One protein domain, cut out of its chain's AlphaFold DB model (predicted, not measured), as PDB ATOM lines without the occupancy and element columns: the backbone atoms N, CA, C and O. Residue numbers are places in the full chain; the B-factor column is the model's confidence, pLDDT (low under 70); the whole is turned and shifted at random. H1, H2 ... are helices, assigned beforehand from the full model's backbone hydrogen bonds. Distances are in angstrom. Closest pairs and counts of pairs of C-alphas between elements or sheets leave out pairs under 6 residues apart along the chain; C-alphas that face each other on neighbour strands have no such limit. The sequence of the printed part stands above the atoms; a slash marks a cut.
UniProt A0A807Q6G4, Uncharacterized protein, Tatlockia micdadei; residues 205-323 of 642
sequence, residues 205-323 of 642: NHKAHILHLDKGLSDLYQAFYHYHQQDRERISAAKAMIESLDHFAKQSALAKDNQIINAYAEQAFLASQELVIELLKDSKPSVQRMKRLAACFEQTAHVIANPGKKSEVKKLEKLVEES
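What this domain is: This is residues 205 to 323 of the 642 residues of an uncharacterized protein of Tatlockia micdadei (UniProt A0A807Q6G4). Three long helices, H2, H3 and H4, lie side by side as a triangle, with H2 and H4 closest together; the short H1 packs on the last residues of H3, and the short H5 packs on H4 on the far side of the bundle. The 119 printed residues hold five named helices, H1 to H5 in order, and no named strand: the class is all helix. H1 to H4 form an up and down bundle, each running against the one before. The whole is compact, with a radius of gyration of the C-alphas of 14.3 A, and elongated, spanning 44 by 28 by 24 A.

How they stand to each other: Start at H1, residues 215 to 227; H3, residues 259 to 281, touches it with residues 277 to 281 alone, closest at the C-alphas of Phe 224 and Leu 280, 6.2 A. H2, residues 232 to 254, is close to H1 but not clearly touching, and forms a hairpin with H3 at a shallow tilt of 20 degrees, the closest C-alphas being Ser 252 and Ala 265, 5.7 A. At H4, residues 287 to 305, look for Ala 294: its C-alpha is 4.2 A from that of Met 241 in H2, the closest pair of these helices, which touch and run the same way. H5, residues 310 to 322, forms a hairpin with H4 and is apart from H1, H2 and H3. Every O i to N i+4 pair is within hydrogen-bond range in H1, H2, H4 and H5, and 18 of 19 in H3.

Where its parts are: Find C-alpha 215 at (287.276, 378.499, 408.937), where H1 begins; it measures 18.7 A. H2 measures 32.8 A, H3 32.9 A, H4 27.1 A and H5 18.2 A, ending at C-alpha 322, (302.726, 357.109, 394.388).

The domain as a whole: The C-alphas farthest apart, Gln 230 and Gln 259, stand 44.1 A apart. The printed part has no cut, and its four links between helices are tight. Confidence is under 70 at 22 residues, among them 205 to 216 and 256 to 260.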
ATOM      1  N   ASN A 205     298.242 389.187 396.030       44.34
ATOM      2  CA  ASN A 205     299.098 388.133 395.469       44.34
ATOM      3  C   ASN A 205     299.322 386.929 396.414       44.34
ATOM      4  O   ASN A 205     299.731 385.851 395.970       44.34
ATOM      5  N   HIS A 206     299.030 387.070 397.712       44.31
ATOM      6  CA  HIS A 206     299.233 386.022 398.723       44.31
ATOM      7  C   HIS A 206     297.936 385.403 399.255       44.31
ATOM      8  O   HIS A 206     298.001 384.490 400.074       44.31
ATOM      9  N   LYS A 207     296.767 385.836 398.765       52.12
ATOM     10  CA  LYS A 207     295.490 385.203 399.110       52.12
ATOM     11  C   LYS A 207     295.388 383.847 398.411       52.12
ATOM     12  O   LYS A 207     295.580 383.776 397.198       52.12
ATOM     13  N   ALA A 208     295.120 382.789 399.169       48.62
ATOM     14  CA  ALA A 208     294.575 381.554 398.617       48.62
ATOM     15  C   ALA A 208     293.065 381.749 398.413       48.62
ATOM     16  O   ALA A 208     292.403 382.380 399.243       48.62
ATOM     17  N   HIS A 209     292.519 381.235 397.313       53.47
ATOM     18  CA  HIS A 209     291.071 381.157 397.131       53.47
ATOM     19  C   HIS A 209     290.553 379.980 397.968       53.47
ATOM     20  O   HIS A 209     290.847 378.833 397.658       53.47
ATOM     21  N   ILE A 210     289.879 380.290 399.080       52.72
ATOM     22  CA  ILE A 210     289.420 379.323 400.092       52.72
ATOM     23  C   ILE A 210     287.908 379.494 400.292       52.72
ATOM     24  O   ILE A 210     287.427 379.769 401.386       52.72
ATOM     25  N   LEU A 211     287.146 379.479 399.200       51.19
ATOM     26  CA  LEU A 211     285.717 379.803 399.251       51.19
ATOM     27  C   LEU A 211     284.870 378.663 399.826       51.19
ATOM     28  O   LEU A 211     283.757 378.927 400.273       51.19
ATOM     29  N   HIS A 212     285.392 377.435 399.796       58.28
ATOM     30  CA  HIS A 212     284.677 376.198 400.096       58.28
ATOM     31  C   HIS A 212     285.322 375.375 401.227       58.28
ATOM     32  O   HIS A 212     284.869 374.259 401.484       58.28
ATOM     33  N   LEU A 213     286.368 375.884 401.897       60.66
ATOM     34  CA  LEU A 213     287.000 375.216 403.047       60.66
ATOM     35  C   LEU A 213     286.548 375.828 404.378       60.66
ATOM     36  O   LEU A 213     286.129 376.980 404.458       60.66
ATOM     37  N   ASP A 214     286.687 375.047 405.444       62.31
ATOM     38  CA  ASP A 214     286.333 375.443 406.808       62.31
ATOM     39  C   ASP A 214     287.212 376.576 407.371       62.31
ATOM     40  O   ASP A 214     288.397 376.729 407.040       62.31
ATOM     41  N   LYS A 215     286.625 377.358 408.284       61.69
ATOM     42  CA  LYS A 215     287.276 378.499 408.937       61.69
ATOM     43  C   LYS A 215     288.535 378.096 409.712       61.69
ATOM     44  O   LYS A 215     289.539 378.800 409.642       61.69
ATOM     45  N   GLY A 216     288.529 376.947 410.387       66.38
ATOM     46  CA  GLY A 216     289.688 376.465 411.137       66.38
ATOM     47  C   GLY A 216     290.902 376.186 410.247       66.38
ATOM     48  O   GLY A 216     292.040 376.417 410.657       66.38
ATOM     49  N   LEU A 217     290.682 375.754 409.001       71.81
ATOM     50  CA  LEU A 217     291.760 375.558 408.029       71.81
ATOM     51  C   LEU A 217     292.348 376.893 407.550       71.81
ATOM     52  O   LEU A 217     293.563 377.019 407.393       71.81
ATOM     53  N   SER A 218     291.482 377.888 407.355       68.81
ATOM     54  CA  SER A 218     291.870 379.252 406.986       68.81
ATOM     55  C   SER A 218     292.756 379.897 408.056       68.81
ATOM     56  O   SER A 218     293.827 380.420 407.738       68.81
ATOM     57  N   ASP A 219     292.359 379.780 409.325       72.81
ATOM     58  CA  ASP A 219     293.113 380.307 410.468       72.81
ATOM     59  C   ASP A 219     294.486 379.612 410.608       72.81
ATOM     60  O   ASP A 219     295.514 380.264 410.821       72.81
ATOM     61  N   LEU A 220     294.535 378.286 410.415       77.31
ATOM     62  CA  LEU A 220     295.782 377.510 410.428       77.31
ATOM     63  C   LEU A 220     296.739 377.920 409.306       77.31
ATOM     64  O   LEU A 220     297.939 378.067 409.545       77.31
ATOM     65  N   TYR A 221     296.226 378.127 408.093       82.25
ATOM     66  CA  TYR A 221     297.045 378.592 406.977       82.25
ATOM     67  C   TYR A 221     297.619 379.990 407.241       82.25
ATOM     68  O   TYR A 221     298.787 380.244 406.937       82.25
ATOM     69  N   GLN A 222     296.845 380.884 407.859       76.06
ATOM     70  CA  GLN A 222     297.332 382.211 408.223       76.06
ATOM     71  C   GLN A 222     298.470 382.139 409.254       76.06
ATOM     72  O   GLN A 222     299.508 382.780 409.072       76.06
ATOM     73  N   ALA A 223     298.325 381.321 410.300       80.75
ATOM     74  CA  ALA A 223     299.391 381.092 411.276       80.75
ATOM     75  C   ALA A 223     300.656 380.505 410.619       80.75
ATOM     76  O   ALA A 223     301.769 380.982 410.861       80.75
ATOM     77  N   PHE A 224     300.479 379.526 409.725       84.50
ATOM     78  CA  PHE A 224     301.558 378.922 408.946       84.50
ATOM     79  C   PHE A 224     302.304 379.948 408.084       84.50
ATOM     80  O   PHE A 224     303.536 379.981 408.071       84.50
ATOM     81  N   TYR A 225     301.564 380.816 407.387       81.56
ATOM     82  CA  TYR A 225     302.122 381.885 406.562       81.56
ATOM     83  C   TYR A 225     302.992 382.839 407.388       81.56
ATOM     84  O   TYR A 225     304.122 383.126 406.996       81.56
ATOM     85  N   HIS A 226     302.503 383.289 408.548       82.50
ATOM     86  CA  HIS A 226     303.267 384.176 409.428       82.50
ATOM     87  C   HIS A 226     304.547 383.511 409.949       82.50
ATOM     88  O   HIS A 226     305.613 384.127 409.930       82.50
ATOM     89  N   TYR A 227     304.465 382.242 410.357       83.44
ATOM     90  CA  TYR A 227     305.615 381.493 410.865       83.44
ATOM     91  C   TYR A 227     306.685 381.242 409.785       83.44
ATOM     92  O   TYR A 227     307.883 381.305 410.062       83.44
ATOM     93  N   HIS A 228     306.274 381.021 408.533       82.75
ATOM     94  CA  HIS A 228     307.171 380.731 407.412       82.75
ATOM     95  C   HIS A 228     307.386 381.897 406.444       82.75
ATOM     96  O   HIS A 228     307.878 381.666 405.343       82.75
ATOM     97  N   GLN A 229     307.089 383.142 406.830       80.88
ATOM     98  CA  GLN A 229     307.132 384.326 405.950       80.88
ATOM     99  C   GLN A 229     308.447 384.515 405.160       80.88
ATOM    100  O   GLN A 229     308.456 385.138 404.100       80.88
ATOM    101  N   GLN A 230     309.561 383.963 405.654       83.44
ATOM    102  CA  GLN A 230     310.879 384.021 405.010       83.44
ATOM    103  C   GLN A 230     311.141 382.870 404.012       83.44
ATOM    104  O   GLN A 230     312.063 382.962 403.204       83.44
ATOM    105  N   ASP A 231     310.332 381.808 404.018       85.31
ATOM    106  CA  ASP A 231     310.462 380.621 403.164       85.31
ATOM    107  C   ASP A 231     309.412 380.635 402.041       85.31
ATOM    108  O   ASP A 231     308.321 380.059 402.132       85.31
ATOM    109  N   ARG A 232     309.753 381.332 400.950       84.00
ATOM    110  CA  ARG A 232     308.851 381.544 399.805       84.00
ATOM    111  C   ARG A 232     308.422 380.246 399.124       84.00
ATOM    112  O   ARG A 232     307.290 380.164 398.650       84.00
ATOM    113  N   GLU A 233     309.305 379.250 399.051       88.81
ATOM    114  CA  GLU A 233     308.979 377.983 398.392       88.81
ATOM    115  C   GLU A 233     307.961 377.192 399.217       88.81
ATOM    116  O   GLU A 233     306.974 376.695 398.666       88.81
ATOM    117  N   ARG A 234     308.153 377.128 400.541       87.88
ATOM    118  CA  ARG A 234     307.218 376.449 401.440       87.88
ATOM    119  C   ARG A 234     305.845 377.118 401.444       87.88
ATOM    120  O   ARG A 234     304.842 376.413 401.342       87.88
ATOM    121  N   ILE A 235     305.788 378.451 401.479       86.06
ATOM    122  CA  ILE A 235     304.523 379.201 401.387       86.06
ATOM    123  C   ILE A 235     303.812 378.942 400.056       86.06
ATOM    124  O   ILE A 235     302.610 378.687 400.047       86.06
ATOM    125  N   SER A 236     304.542 378.991 398.938       85.56
ATOM    126  CA  SER A 236     303.974 378.762 397.604       85.56
ATOM    127  C   SER A 236     303.393 377.351 397.467       85.56
ATOM    128  O   SER A 236     302.270 377.178 396.995       85.56
ATOM    129  N   ALA A 237     304.110 376.337 397.959       88.62
ATOM    130  CA  ALA A 237     303.629 374.958 397.948       88.62
ATOM    131  C   ALA A 237     302.400 374.751 398.851       88.62
ATOM    132  O   ALA A 237     301.465 374.062 398.446       88.62
ATOM    133  N   ALA A 238     302.374 375.370 400.035       86.06
ATOM    134  CA  ALA A 238     301.210 375.336 400.918       86.06
ATOM    135  C   ALA A 238     299.994 376.030 400.281       86.06
ATOM    136  O   ALA A 238     298.895 375.485 400.322       86.06
ATOM    137  N   LYS A 239     300.199 377.183 399.627       84.81
ATOM    138  CA  LYS A 239     299.153 377.906 398.888       84.81
ATOM    139  C   LYS A 239     298.525 377.028 397.801       84.81
ATOM    140  O   LYS A 239     297.316 376.832 397.807       84.81
ATOM    141  N   ALA A 240     299.347 376.447 396.926       87.06
ATOM    142  CA  ALA A 240     298.868 375.602 395.831       87.06
ATOM    143  C   ALA A 240     298.118 374.354 396.331       87.06
ATOM    144  O   ALA A 240     297.120 373.943 395.741       87.06
ATOM    145  N   MET A 241     298.580 373.756 397.435       90.38
ATOM    146  CA  MET A 241     297.902 372.626 398.074       90.38
ATOM    147  C   MET A 241     296.515 373.016 398.600       90.38
ATOM    148  O   MET A 241     295.563 372.269 398.390       90.38
ATOM    149  N   ILE A 242     296.398 374.184 399.235       85.50
ATOM    150  CA  ILE A 242     295.127 374.710 399.747       85.50
ATOM    151  C   ILE A 242     294.160 375.050 398.608       85.50
ATOM    152  O   ILE A 242     293.003 374.652 398.668       85.50
ATOM    153  N   GLU A 243     294.625 375.702 397.543       83.75
ATOM    154  CA  GLU A 243     293.794 376.018 396.371       83.75
ATOM    155  C   GLU A 243     293.299 374.751 395.653       83.75
ATOM    156  O   GLU A 243     292.144 374.676 395.240       83.75
ATOM    157  N   SER A 244     294.144 373.718 395.560       88.00
ATOM    158  CA  SER A 244     293.742 372.425 394.984       88.00
ATOM    159  C   SER A 244     292.712 371.708 395.868       88.00
ATOM    160  O   SER A 244     291.798 371.057 395.362       88.00
ATOM    161  N   LEU A 245     292.836 371.831 397.197       86.62
ATOM    162  CA  LEU A 245     291.849 371.308 398.142       86.62
ATOM    163  C   LEU A 245     290.515 372.071 398.039       86.62
ATOM    164  O   LEU A 245     289.465 371.435 398.061       86.62
ATOM    165  N   ASP A 246     290.540 373.397 397.872       80.69
ATOM    166  CA  ASP A 246     289.344 374.230 397.650       80.69
ATOM    167  C   ASP A 246     288.624 373.847 396.353       80.69
ATOM    168  O   ASP A 246     287.404 373.674 396.322       80.69
ATOM    169  N   HIS A 247     289.383 373.616 395.281       82.44
ATOM    170  CA  HIS A 247     288.820 373.141 394.025       82.44
ATOM    171  C   HIS A 247     288.188 371.748 394.166       82.44
ATOM    172  O   HIS A 247     287.090 371.516 393.654       82.44
ATOM    173  N   PHE A 248     288.817 370.831 394.906       86.62
ATOM    174  CA  PHE A 248     288.216 369.538 395.238       86.62
ATOM    175  C   PHE A 248     286.921 369.708 396.060       86.62
ATOM    176  O   PHE A 248     285.896 369.113 395.708       86.62
ATOM    177  N   ALA A 249     286.906 370.570 397.080       79.38
ATOM    178  CA  ALA A 249     285.702 370.879 397.858       79.38
ATOM    179  C   ALA A 249     284.558 371.361 396.955       79.38
ATOM    180  O   ALA A 249     283.443 370.843 397.013       79.38
ATOM    181  N   LYS A 250     284.865 372.293 396.046       80.25
ATOM    182  CA  LYS A 250     283.922 372.823 395.061       80.25
ATOM    183  C   LYS A 250     283.341 371.729 394.171       80.25
ATOM    184  O   LYS A 250     282.128 371.679 393.995       80.25
ATOM    185  N   GLN A 251     284.175 370.856 393.603       82.56
ATOM    186  CA  GLN A 251     283.677 369.773 392.746       82.56
ATOM    187  C   GLN A 251     282.838 368.764 393.535       82.56
ATOM    188  O   GLN A 251     281.835 368.279 393.021       82.56
ATOM    189  N   SER A 252     283.190 368.498 394.793       80.75
ATOM    190  CA  SER A 252     282.385 367.648 395.683       80.75
ATOM    191  C   SER A 252     281.014 368.273 395.955       80.75
ATOM    192  O   SER A 252     279.997 367.604 395.802       80.75
ATOM    193  N   ALA A 253     280.970 369.577 396.243       71.44
ATOM    194  CA  ALA A 253     279.727 370.328 396.424       71.44
ATOM    195  C   ALA A 253     278.859 370.343 395.154       71.44
ATOM    196  O   ALA A 253     277.645 370.159 395.223       71.44
ATOM    197  N   LEU A 254     279.472 370.512 393.979       72.06
ATOM    198  CA  LEU A 254     278.778 370.448 392.686       72.06
ATOM    199  C   LEU A 254     278.273 369.036 392.355       72.06
ATOM    200  O   LEU A 254     277.303 368.887 391.612       72.06
ATOM    201  N   ALA A 255     278.906 368.006 392.914       70.31
ATOM    202  CA  ALA A 255     278.499 366.615 392.779       70.31
ATOM    203  C   ALA A 255     277.467 366.177 393.828       70.31
ATOM    204  O   ALA A 255     277.097 365.005 393.810       70.31
ATOM    205  N   LYS A 256     276.959 367.076 394.692       65.25
ATOM    206  CA  LYS A 256     276.001 366.752 395.772       65.25
ATOM    207  C   LYS A 256     274.792 365.929 395.309       65.25
ATOM    208  O   LYS A 256     274.311 365.056 396.030       65.25
ATOM    209  N   ASP A 257     274.368 366.177 394.073       58.09
ATOM    210  CA  ASP A 257     273.203 365.581 393.425       58.09
ATOM    211  C   ASP A 257     273.503 364.193 392.801       58.09
ATOM    212  O   ASP A 257     272.600 363.410 392.489       58.09
ATOM    213  N   ASN A 258     274.784 363.835 392.657       66.00
ATOM    214  CA  ASN A 258     275.237 362.481 392.354       66.00
ATOM    215  C   ASN A 258     275.575 361.769 393.666       66.00
ATOM    216  O   ASN A 258     276.723 361.762 394.097       66.00
ATOM    217  N   GLN A 259     274.583 361.153 394.310       62.00
ATOM    218  CA  GLN A 259     274.778 360.519 395.620       62.00
ATOM    219  C   GLN A 259     275.859 359.430 395.625       62.00
ATOM    220  O   GLN A 259     276.450 359.162 396.674       62.00
ATOM    221  N   ILE A 260     276.108 358.787 394.479       63.88
ATOM    222  CA  ILE A 260     277.172 357.802 394.306       63.88
ATOM    223  C   ILE A 260     278.541 358.466 394.387       63.88
ATOM    224  O   ILE A 260     279.343 358.058 395.213       63.88
ATOM    225  N   ILE A 261     278.812 359.510 393.616       72.38
ATOM    226  CA  ILE A 261     280.104 360.201 393.682       72.38
ATOM    227  C   ILE A 261     280.218 361.002 394.982       72.38
ATOM    228  O   ILE A 261     281.265 360.951 395.615       72.38
ATOM    229  N   ASN A 262     279.148 361.674 395.410       72.19
ATOM    230  CA  ASN A 262     279.138 362.576 396.556       72.19
ATOM    231  C   ASN A 262     279.556 361.887 397.855       72.19
ATOM    232  O   ASN A 262     280.462 362.363 398.518       72.19
ATOM    233  N   ALA A 263     278.969 360.734 398.193       65.19
ATOM    234  CA  ALA A 263     279.280 360.062 399.458       65.19
ATOM    235  C   ALA A 263     280.774 359.698 399.579       65.19
ATOM    236  O   ALA A 263     281.382 359.860 400.635       65.19
ATOM    237  N   TYR A 264     281.383 359.245 398.480       75.62
ATOM    238  CA  TYR A 264     282.806 358.907 398.444       75.62
ATOM    239  C   TYR A 264     283.702 360.138 398.263       75.62
ATOM    240  O   TYR A 264     284.824 360.155 398.766       75.62
ATOM    241  N   ALA A 265     283.220 361.166 397.564       77.69
ATOM    242  CA  ALA A 265     283.917 362.434 397.391       77.69
ATOM    243  C   ALA A 265     284.000 363.192 398.713       77.69
ATOM    244  O   ALA A 265     285.072 363.664 399.061       77.69
ATOM    245  N   GLU A 266     282.913 363.219 399.482       73.25
ATOM    246  CA  GLU A 266     282.846 363.788 400.822       73.25
ATOM    247  C   GLU A 266     283.841 363.079 401.746       73.25
ATOM    248  O   GLU A 266     284.724 363.724 402.304       73.25
ATOM    249  N   GLN A 267     283.810 361.743 401.825       73.00
ATOM    250  CA  GLN A 267     284.787 360.979 402.617       73.00
ATOM    251  C   GLN A 267     286.241 361.249 402.201       73.00
ATOM    252  O   GLN A 267     287.105 361.468 403.052       73.00
ATOM    253  N   ALA A 268     286.523 361.264 400.895       78.56
ATOM    254  CA  ALA A 268     287.859 361.539 400.376       78.56
ATOM    255  C   ALA A 268     288.302 362.990 400.621       78.56
ATOM    256  O   ALA A 268     289.482 363.233 400.885       78.56
ATOM    257  N   PHE A 269     287.376 363.945 400.568       79.38
ATOM    258  CA  PHE A 269     287.624 365.354 400.856       79.38
ATOM    259  C   PHE A 269     287.983 365.550 402.325       79.38
ATOM    260  O   PHE A 269     289.017 366.142 402.631       79.38
ATOM    261  N   LEU A 270     287.210 364.947 403.225       71.38
ATOM    262  CA  LEU A 270     287.454 364.983 404.664       71.38
ATOM    263  C   LEU A 270     288.824 364.386 405.013       71.38
ATOM    264  O   LEU A 270     289.621 365.014 405.709       71.38
ATOM    265  N   ALA A 271     289.149 363.224 404.437       72.06
ATOM    266  CA  ALA A 271     290.464 362.607 404.592       72.06
ATOM    267  C   ALA A 271     291.608 363.491 404.055       72.06
ATOM    268  O   ALA A 271     292.724 363.459 404.564       72.06
ATOM    269  N   SER A 272     291.345 364.273 403.006       79.19
ATOM    270  CA  SER A 272     292.325 365.184 402.402       79.19
ATOM    271  C   SER A 272     292.564 366.419 403.259       79.19
ATOM    272  O   SER A 272     293.708 366.827 403.453       79.19
ATOM    273  N   GLN A 273     291.494 367.000 403.795       75.25
ATOM    274  CA  GLN A 273     291.556 368.176 404.653       75.25
ATOM    275  C   GLN A 273     292.346 367.904 405.933       75.25
ATOM    276  O   GLN A 273     293.188 368.699 406.342       75.25
ATOM    277  N   GLU A 274     292.127 366.739 406.520       70.94
ATOM    278  CA  GLU A 274     292.865 366.227 407.665       70.94
ATOM    279  C   GLU A 274     294.380 366.163 407.439       70.94
ATOM    280  O   GLU A 274     295.164 366.665 408.250       70.94
ATOM    281  N   LEU A 275     294.803 365.622 406.293       75.06
ATOM    282  CA  LEU A 275     296.217 365.575 405.921       75.06
ATOM    283  C   LEU A 275     296.823 366.969 405.741       75.06
ATOM    284  O   LEU A 275     297.996 367.182 406.057       75.06
ATOM    285  N   VAL A 276     296.041 367.916 405.227       79.25
ATOM    286  CA  VAL A 276     296.477 369.308 405.096       79.25
ATOM    287  C   VAL A 276     296.651 369.953 406.469       79.25
ATOM    288  O   VAL A 276     297.666 370.608 406.696       79.25
ATOM    289  N   ILE A 277     295.721 369.728 407.402       76.25
ATOM    290  CA  ILE A 277     295.828 370.218 408.785       76.25
ATOM    291  C   ILE A 277     297.090 369.670 409.461       76.25
ATOM    292  O   ILE A 277     297.815 370.436 410.097       76.25
ATOM    293  N   GLU A 278     297.375 368.371 409.315       72.75
ATOM    294  CA  GLU A 278     298.596 367.742 409.842       72.75
ATOM    295  C   GLU A 278     299.852 368.447 409.311       72.75
ATOM    296  O   GLU A 278     300.734 368.823 410.082       72.75
ATOM    297  N   LEU A 279     299.915 368.678 407.996       77.88
ATOM    298  CA  LEU A 279     301.067 369.307 407.353       77.88
ATOM    299  C   LEU A 279     301.250 370.775 407.728       77.88
ATOM    300  O   LEU A 279     302.384 371.212 407.896       77.88
ATOM    301  N   LEU A 280     300.165 371.537 407.865       80.00
ATOM    302  CA  LEU A 280     300.241 372.942 408.268       80.00
ATOM    303  C   LEU A 280     300.631 373.115 409.744       80.00
ATOM    304  O   LEU A 280     301.136 374.169 410.114       80.00
ATOM    305  N   LYS A 281     300.410 372.103 410.592       78.62
ATOM    306  CA  LYS A 281     300.845 372.113 412.000       78.62
ATOM    307  C   LYS A 281     302.298 371.679 412.189       78.62
ATOM    308  O   LYS A 281     302.853 371.895 413.266       78.62
ATOM    309  N   ASP A 282     302.913 371.059 411.184       77.31
ATOM    310  CA  ASP A 282     304.321 370.680 411.239       77.31
ATOM    311  C   ASP A 282     305.207 371.936 411.266       77.31
ATOM    312  O   ASP A 282     305.001 372.899 410.531       77.31
ATOM    313  N   SER A 283     306.237 371.911 412.107       77.38
ATOM    314  CA  SER A 283     307.229 372.980 412.203       77.38
ATOM    315  C   SER A 283     308.090 373.119 410.940       77.38
ATOM    316  O   SER A 283     308.638 374.195 410.692       77.38
ATOM    317  N   LYS A 284     308.257 372.039 410.157       80.25
ATOM    318  CA  LYS A 284     309.052 372.015 408.915       80.25
ATOM    319  C   LYS A 284     308.464 371.039 407.881       80.25
ATOM    320  O   LYS A 284     309.123 370.053 407.536       80.25
ATOM    321  N   PRO A 285     307.275 371.311 407.315       81.56
ATOM    322  CA  PRO A 285     306.668 370.392 406.366       81.56
ATOM    323  C   PRO A 285     307.482 370.282 405.079       81.56
ATOM    324  O   PRO A 285     308.065 371.252 404.571       81.56
ATOM    325  N   SER A 286     307.474 369.072 404.520       83.88
ATOM    326  CA  SER A 286     308.119 368.762 403.248       83.88
ATOM    327  C   SER A 286     307.394 369.431 402.079       83.88
ATOM    328  O   SER A 286     306.238 369.128 401.779       83.88
ATOM    329  N   VAL A 287     308.118 370.285 401.353       86.38
ATOM    330  CA  VAL A 287     307.641 370.944 400.126       86.38
ATOM    331  C   VAL A 287     307.211 369.922 399.071       86.38
ATOM    332  O   VAL A 287     306.183 370.090 398.415       86.38
ATOM    333  N   GLN A 288     307.969 368.834 398.919       85.06
ATOM    334  CA  GLN A 288     307.657 367.789 397.947       85.06
ATOM    335  C   GLN A 288     306.362 367.045 398.301       85.06
ATOM    336  O   GLN A 288     305.578 366.737 397.404       85.06
ATOM    337  N   ARG A 289     306.106 366.814 399.598       81.44
ATOM    338  CA  ARG A 289     304.859 366.199 400.084       81.44
ATOM    339  C   ARG A 289     303.653 367.092 399.774       81.44
ATOM    340  O   ARG A 289     302.676 366.598 399.219       81.44
ATOM    341  N   MET A 290     303.760 368.404 400.010       86.31
ATOM    342  CA  MET A 290     302.704 369.368 399.658       86.31
ATOM    343  C   MET A 290     302.431 369.418 398.145       86.31
ATOM    344  O   MET A 290     301.276 369.355 397.731       86.31
ATOM    345  N   LYS A 291     303.476 369.439 397.301       88.19
ATOM    346  CA  LYS A 291     303.329 369.423 395.828       88.19
ATOM    347  C   LYS A 291     302.635 368.148 395.320       88.19
ATOM    348  O   LYS A 291     301.798 368.223 394.424       88.19
ATOM    349  N   ARG A 292     302.959 366.980 395.889       84.12
ATOM    350  CA  ARG A 292     302.316 365.697 395.538       84.12
ATOM    351  C   ARG A 292     300.839 365.667 395.929       84.12
ATOM    352  O   ARG A 292     300.019 365.215 395.134       84.12
ATOM    353  N   LEU A 293     300.503 366.162 397.121       86.00
ATOM    354  CA  LEU A 293     299.113 366.255 397.573       86.00
ATOM    355  C   LEU A 293     298.300 367.225 396.721       86.00
ATOM    356  O   LEU A 293     297.217 366.853 396.289       86.00
ATOM    357  N   ALA A 294     298.849 368.398 396.393       90.25
ATOM    358  CA  ALA A 294     298.205 369.353 395.490       90.25
ATOM    359  C   ALA A 294     297.821 368.696 394.150       90.25
ATOM    360  O   ALA A 294     296.664 368.741 393.742       90.25
ATOM    361  N   ALA A 295     298.762 367.984 393.516       90.62
ATOM    362  CA  ALA A 295     298.496 367.257 392.274       90.62
ATOM    363  C   ALA A 295     297.424 366.164 392.435       90.62
ATOM    364  O   ALA A 295     296.619 365.947 391.530       90.62
ATOM    365  N   CYS A 296     297.404 365.477 393.581       88.69
ATOM    366  CA  CYS A 296     296.395 364.465 393.882       88.69
ATOM    367  C   CYS A 296     295.000 365.085 394.063       88.69
ATOM    368  O   CYS A 296     294.040 364.596 393.468       88.69
ATOM    369  N   PHE A 297     294.881 366.179 394.822       90.94
ATOM    370  CA  PHE A 297     293.614 366.886 395.040       90.94
ATOM    371  C   PHE A 297     293.059 367.445 393.730       90.94
ATOM    372  O   PHE A 297     291.895 367.214 393.412       90.94
ATOM    373  N   GLU A 298     293.909 368.067 392.914       92.19
ATOM    374  CA  GLU A 298     293.503 368.606 391.615       92.19
ATOM    375  C   GLU A 298     293.037 367.495 390.662       92.19
ATOM    376  O   GLU A 298     291.976 367.579 390.039       92.19
ATOM    377  N   GLN A 299     293.774 366.381 390.599       92.88
ATOM    378  CA  GLN A 299     293.358 365.234 389.794       92.88
ATOM    379  C   GLN A 299     292.052 364.610 390.309       92.88
ATOM    380  O   GLN A 299     291.256 364.120 389.505       92.88
ATOM    381  N   THR A 300     291.816 364.639 391.622       90.06
ATOM    382  CA  THR A 300     290.565 364.181 392.240       90.06
ATOM    383  C   THR A 300     289.396 365.067 391.827       90.06
ATOM    384  O   THR A 300     288.376 364.555 391.363       90.06
ATOM    385  N   ALA A 301     289.572 366.389 391.886       88.75
ATOM    386  CA  ALA A 301     288.596 367.359 391.405       88.75
ATOM    387  C   ALA A 301     288.248 367.112 389.924       88.75
ATOM    388  O   ALA A 301     287.074 367.039 389.559       88.75
ATOM    389  N   HIS A 302     289.249 366.869 389.070       89.44
ATOM    390  CA  HIS A 302     289.022 366.525 387.662       89.44
ATOM    391  C   HIS A 302     288.248 365.221 387.455       89.44
ATOM    392  O   HIS A 302     287.453 365.134 386.516       89.44
ATOM    393  N   VAL A 303     288.491 364.208 388.291       87.31
ATOM    394  CA  VAL A 303     287.796 362.917 388.229       87.31
ATOM    395  C   VAL A 303     286.328 363.061 388.640       87.31
ATOM    396  O   VAL A 303     285.466 362.506 387.963       87.31
ATOM    397  N   ILE A 304     286.031 363.857 389.671       84.31
ATOM    398  CA  ILE A 304     284.652 364.178 390.082       84.31
ATOM    399  C   ILE A 304     283.936 365.003 389.012       84.31
ATOM    400  O   ILE A 304     282.783 364.728 388.693       84.31
ATOM    401  N   ALA A 305     284.631 365.971 388.413       82.81
ATOM    402  CA  ALA A 305     284.091 366.793 387.337       82.81
ATOM    403  C   ALA A 305     283.838 365.992 386.042       82.81
ATOM    404  O   ALA A 305     283.007 366.382 385.226       82.81
ATOM    405  N   ASN A 306     284.559 364.883 385.824       80.12
ATOM    406  CA  ASN A 306     284.515 364.098 384.585       80.12
ATOM    407  C   ASN A 306     284.451 362.577 384.842       80.12
ATOM    408  O   ASN A 306     285.371 361.845 384.442       80.12
ATOM    409  N   PRO A 307     283.374 362.070 385.463       76.94
ATOM    410  CA  PRO A 307     283.224 360.641 385.690       76.94
ATOM    411  C   PRO A 307     283.194 359.858 384.375       76.94
ATOM    412  O   PRO A 307     282.816 360.349 383.308       76.94
ATOM    413  N   GLY A 308     283.716 358.636 384.427       71.88
ATOM    414  CA  GLY A 308     283.804 357.720 383.292       71.88
ATOM    415  C   GLY A 308     285.013 357.961 382.387       71.88
ATOM    416  O   GLY A 308     285.334 357.118 381.534       71.88
ATOM    417  N   LYS A 309     285.757 359.060 382.583       83.44
ATOM    418  CA  LYS A 309     286.978 359.355 381.825       83.44
ATOM    419  C   LYS A 309     288.152 358.515 382.335       83.44
ATOM    420  O   LYS A 309     288.926 358.918 383.201       83.44
ATOM    421  N   LYS A 310     288.329 357.336 381.728       79.56
ATOM    422  CA  LYS A 310     289.354 356.334 382.102       79.56
ATOM    423  C   LYS A 310     290.772 356.891 382.258       79.56
ATOM    424  O   LYS A 310     291.535 356.356 383.055       79.56
ATOM    425  N   SER A 311     291.154 357.898 381.470       84.25
ATOM    426  CA  SER A 311     292.482 358.511 381.568       84.25
ATOM    427  C   SER A 311     292.675 359.269 382.878       84.25
ATOM    428  O   SER A 311     293.745 359.161 383.460       84.25
ATOM    429  N   GLU A 312     291.656 359.989 383.354       86.50
ATOM    430  CA  GLU A 312     291.723 360.744 384.613       86.50
ATOM    431  C   GLU A 312     291.708 359.795 385.809       86.50
ATOM    432  O   GLU A 312     292.560 359.899 386.686       86.50
ATOM    433  N   VAL A 313     290.832 358.784 385.785       84.50
ATOM    434  CA  VAL A 313     290.775 357.764 386.845       84.50
ATOM    435  C   VAL A 313     292.116 357.034 386.980       84.50
ATOM    436  O   VAL A 313     292.623 356.877 388.085       84.50
ATOM    437  N   LYS A 314     292.750 356.642 385.866       82.88
ATOM    438  CA  LYS A 314     294.074 355.993 385.902       82.88
ATOM    439  C   LYS A 314     295.174 356.900 386.449       82.88
ATOM    440  O   LYS A 314     296.085 356.405 387.108       82.88
ATOM    441  N   LYS A 315     295.130 358.202 386.146       88.81
ATOM    442  CA  LYS A 315     296.080 359.171 386.709       88.81
ATOM    443  C   LYS A 315     295.882 359.304 388.214       88.81
ATOM    444  O   LYS A 315     296.872 359.249 388.932       88.81
ATOM    445  N   LEU A 316     294.635 359.405 388.683       86.62
ATOM    446  CA  LEU A 316     294.325 359.435 390.112       86.62
ATOM    447  C   LEU A 316     294.813 358.163 390.809       86.62
ATOM    448  O   LEU A 316     295.535 358.252 391.792       86.62
ATOM    449  N   GLU A 317     294.511 356.982 390.263       81.62
ATOM    450  CA  GLU A 317     294.991 355.703 390.805       81.62
ATOM    451  C   GLU A 317     296.521 355.670 390.916       81.62
ATOM    452  O   GLU A 317     297.053 355.245 391.940       81.62
ATOM    453  N   LYS A 318     297.230 356.172 389.899       82.00
ATOM    454  CA  LYS A 318     298.691 356.285 389.918       82.00
ATOM    455  C   LYS A 318     299.179 357.262 390.995       82.00
ATOM    456  O   LYS A 318     300.070 356.903 391.754       82.00
ATOM    457  N   LEU A 319     298.587 358.452 391.100       82.94
ATOM    458  CA  LEU A 319     298.955 359.453 392.111       82.94
ATOM    459  C   LEU A 319     298.690 358.959 393.538       82.94
ATOM    460  O   LEU A 319     299.509 359.180 394.423       82.94
ATOM    461  N   VAL A 320     297.584 358.246 393.761       76.69
ATOM    462  CA  VAL A 320     297.270 357.604 395.046       76.69
ATOM    463  C   VAL A 320     298.284 356.501 395.352       76.69
ATOM    464  O   VAL A 320     298.739 356.389 396.490       76.69
ATOM    465  N   GLU A 321     298.680 355.708 394.352       68.06
ATOM    466  CA  GLU A 321     299.727 354.694 394.504       68.06
ATOM    467  C   GLU A 321     301.112 355.269 394.810       68.06
ATOM    468  O   GLU A 321     301.849 354.658 395.580       68.06
ATOM    469  N   GLU A 322     301.450 356.409 394.214       67.25
ATOM    470  CA  GLU A 322     302.726 357.109 394.388       67.25
ATOM    471  C   GLU A 322     302.742 358.027 395.621       67.25
ATOM    472  O   GLU A 322     303.800 358.525 396.010       67.25
ATOM    473  N   SER A 323     301.585 358.264 396.247       60.91
ATOM    474  CA  SER A 323     301.484 359.092 397.446       60.91
ATOM    475  C   SER A 323     302.195 358.425 398.628       60.91
ATOM    476  O   SER A 323     302.043 357.228 398.876       60.91
TER     477      SER A 323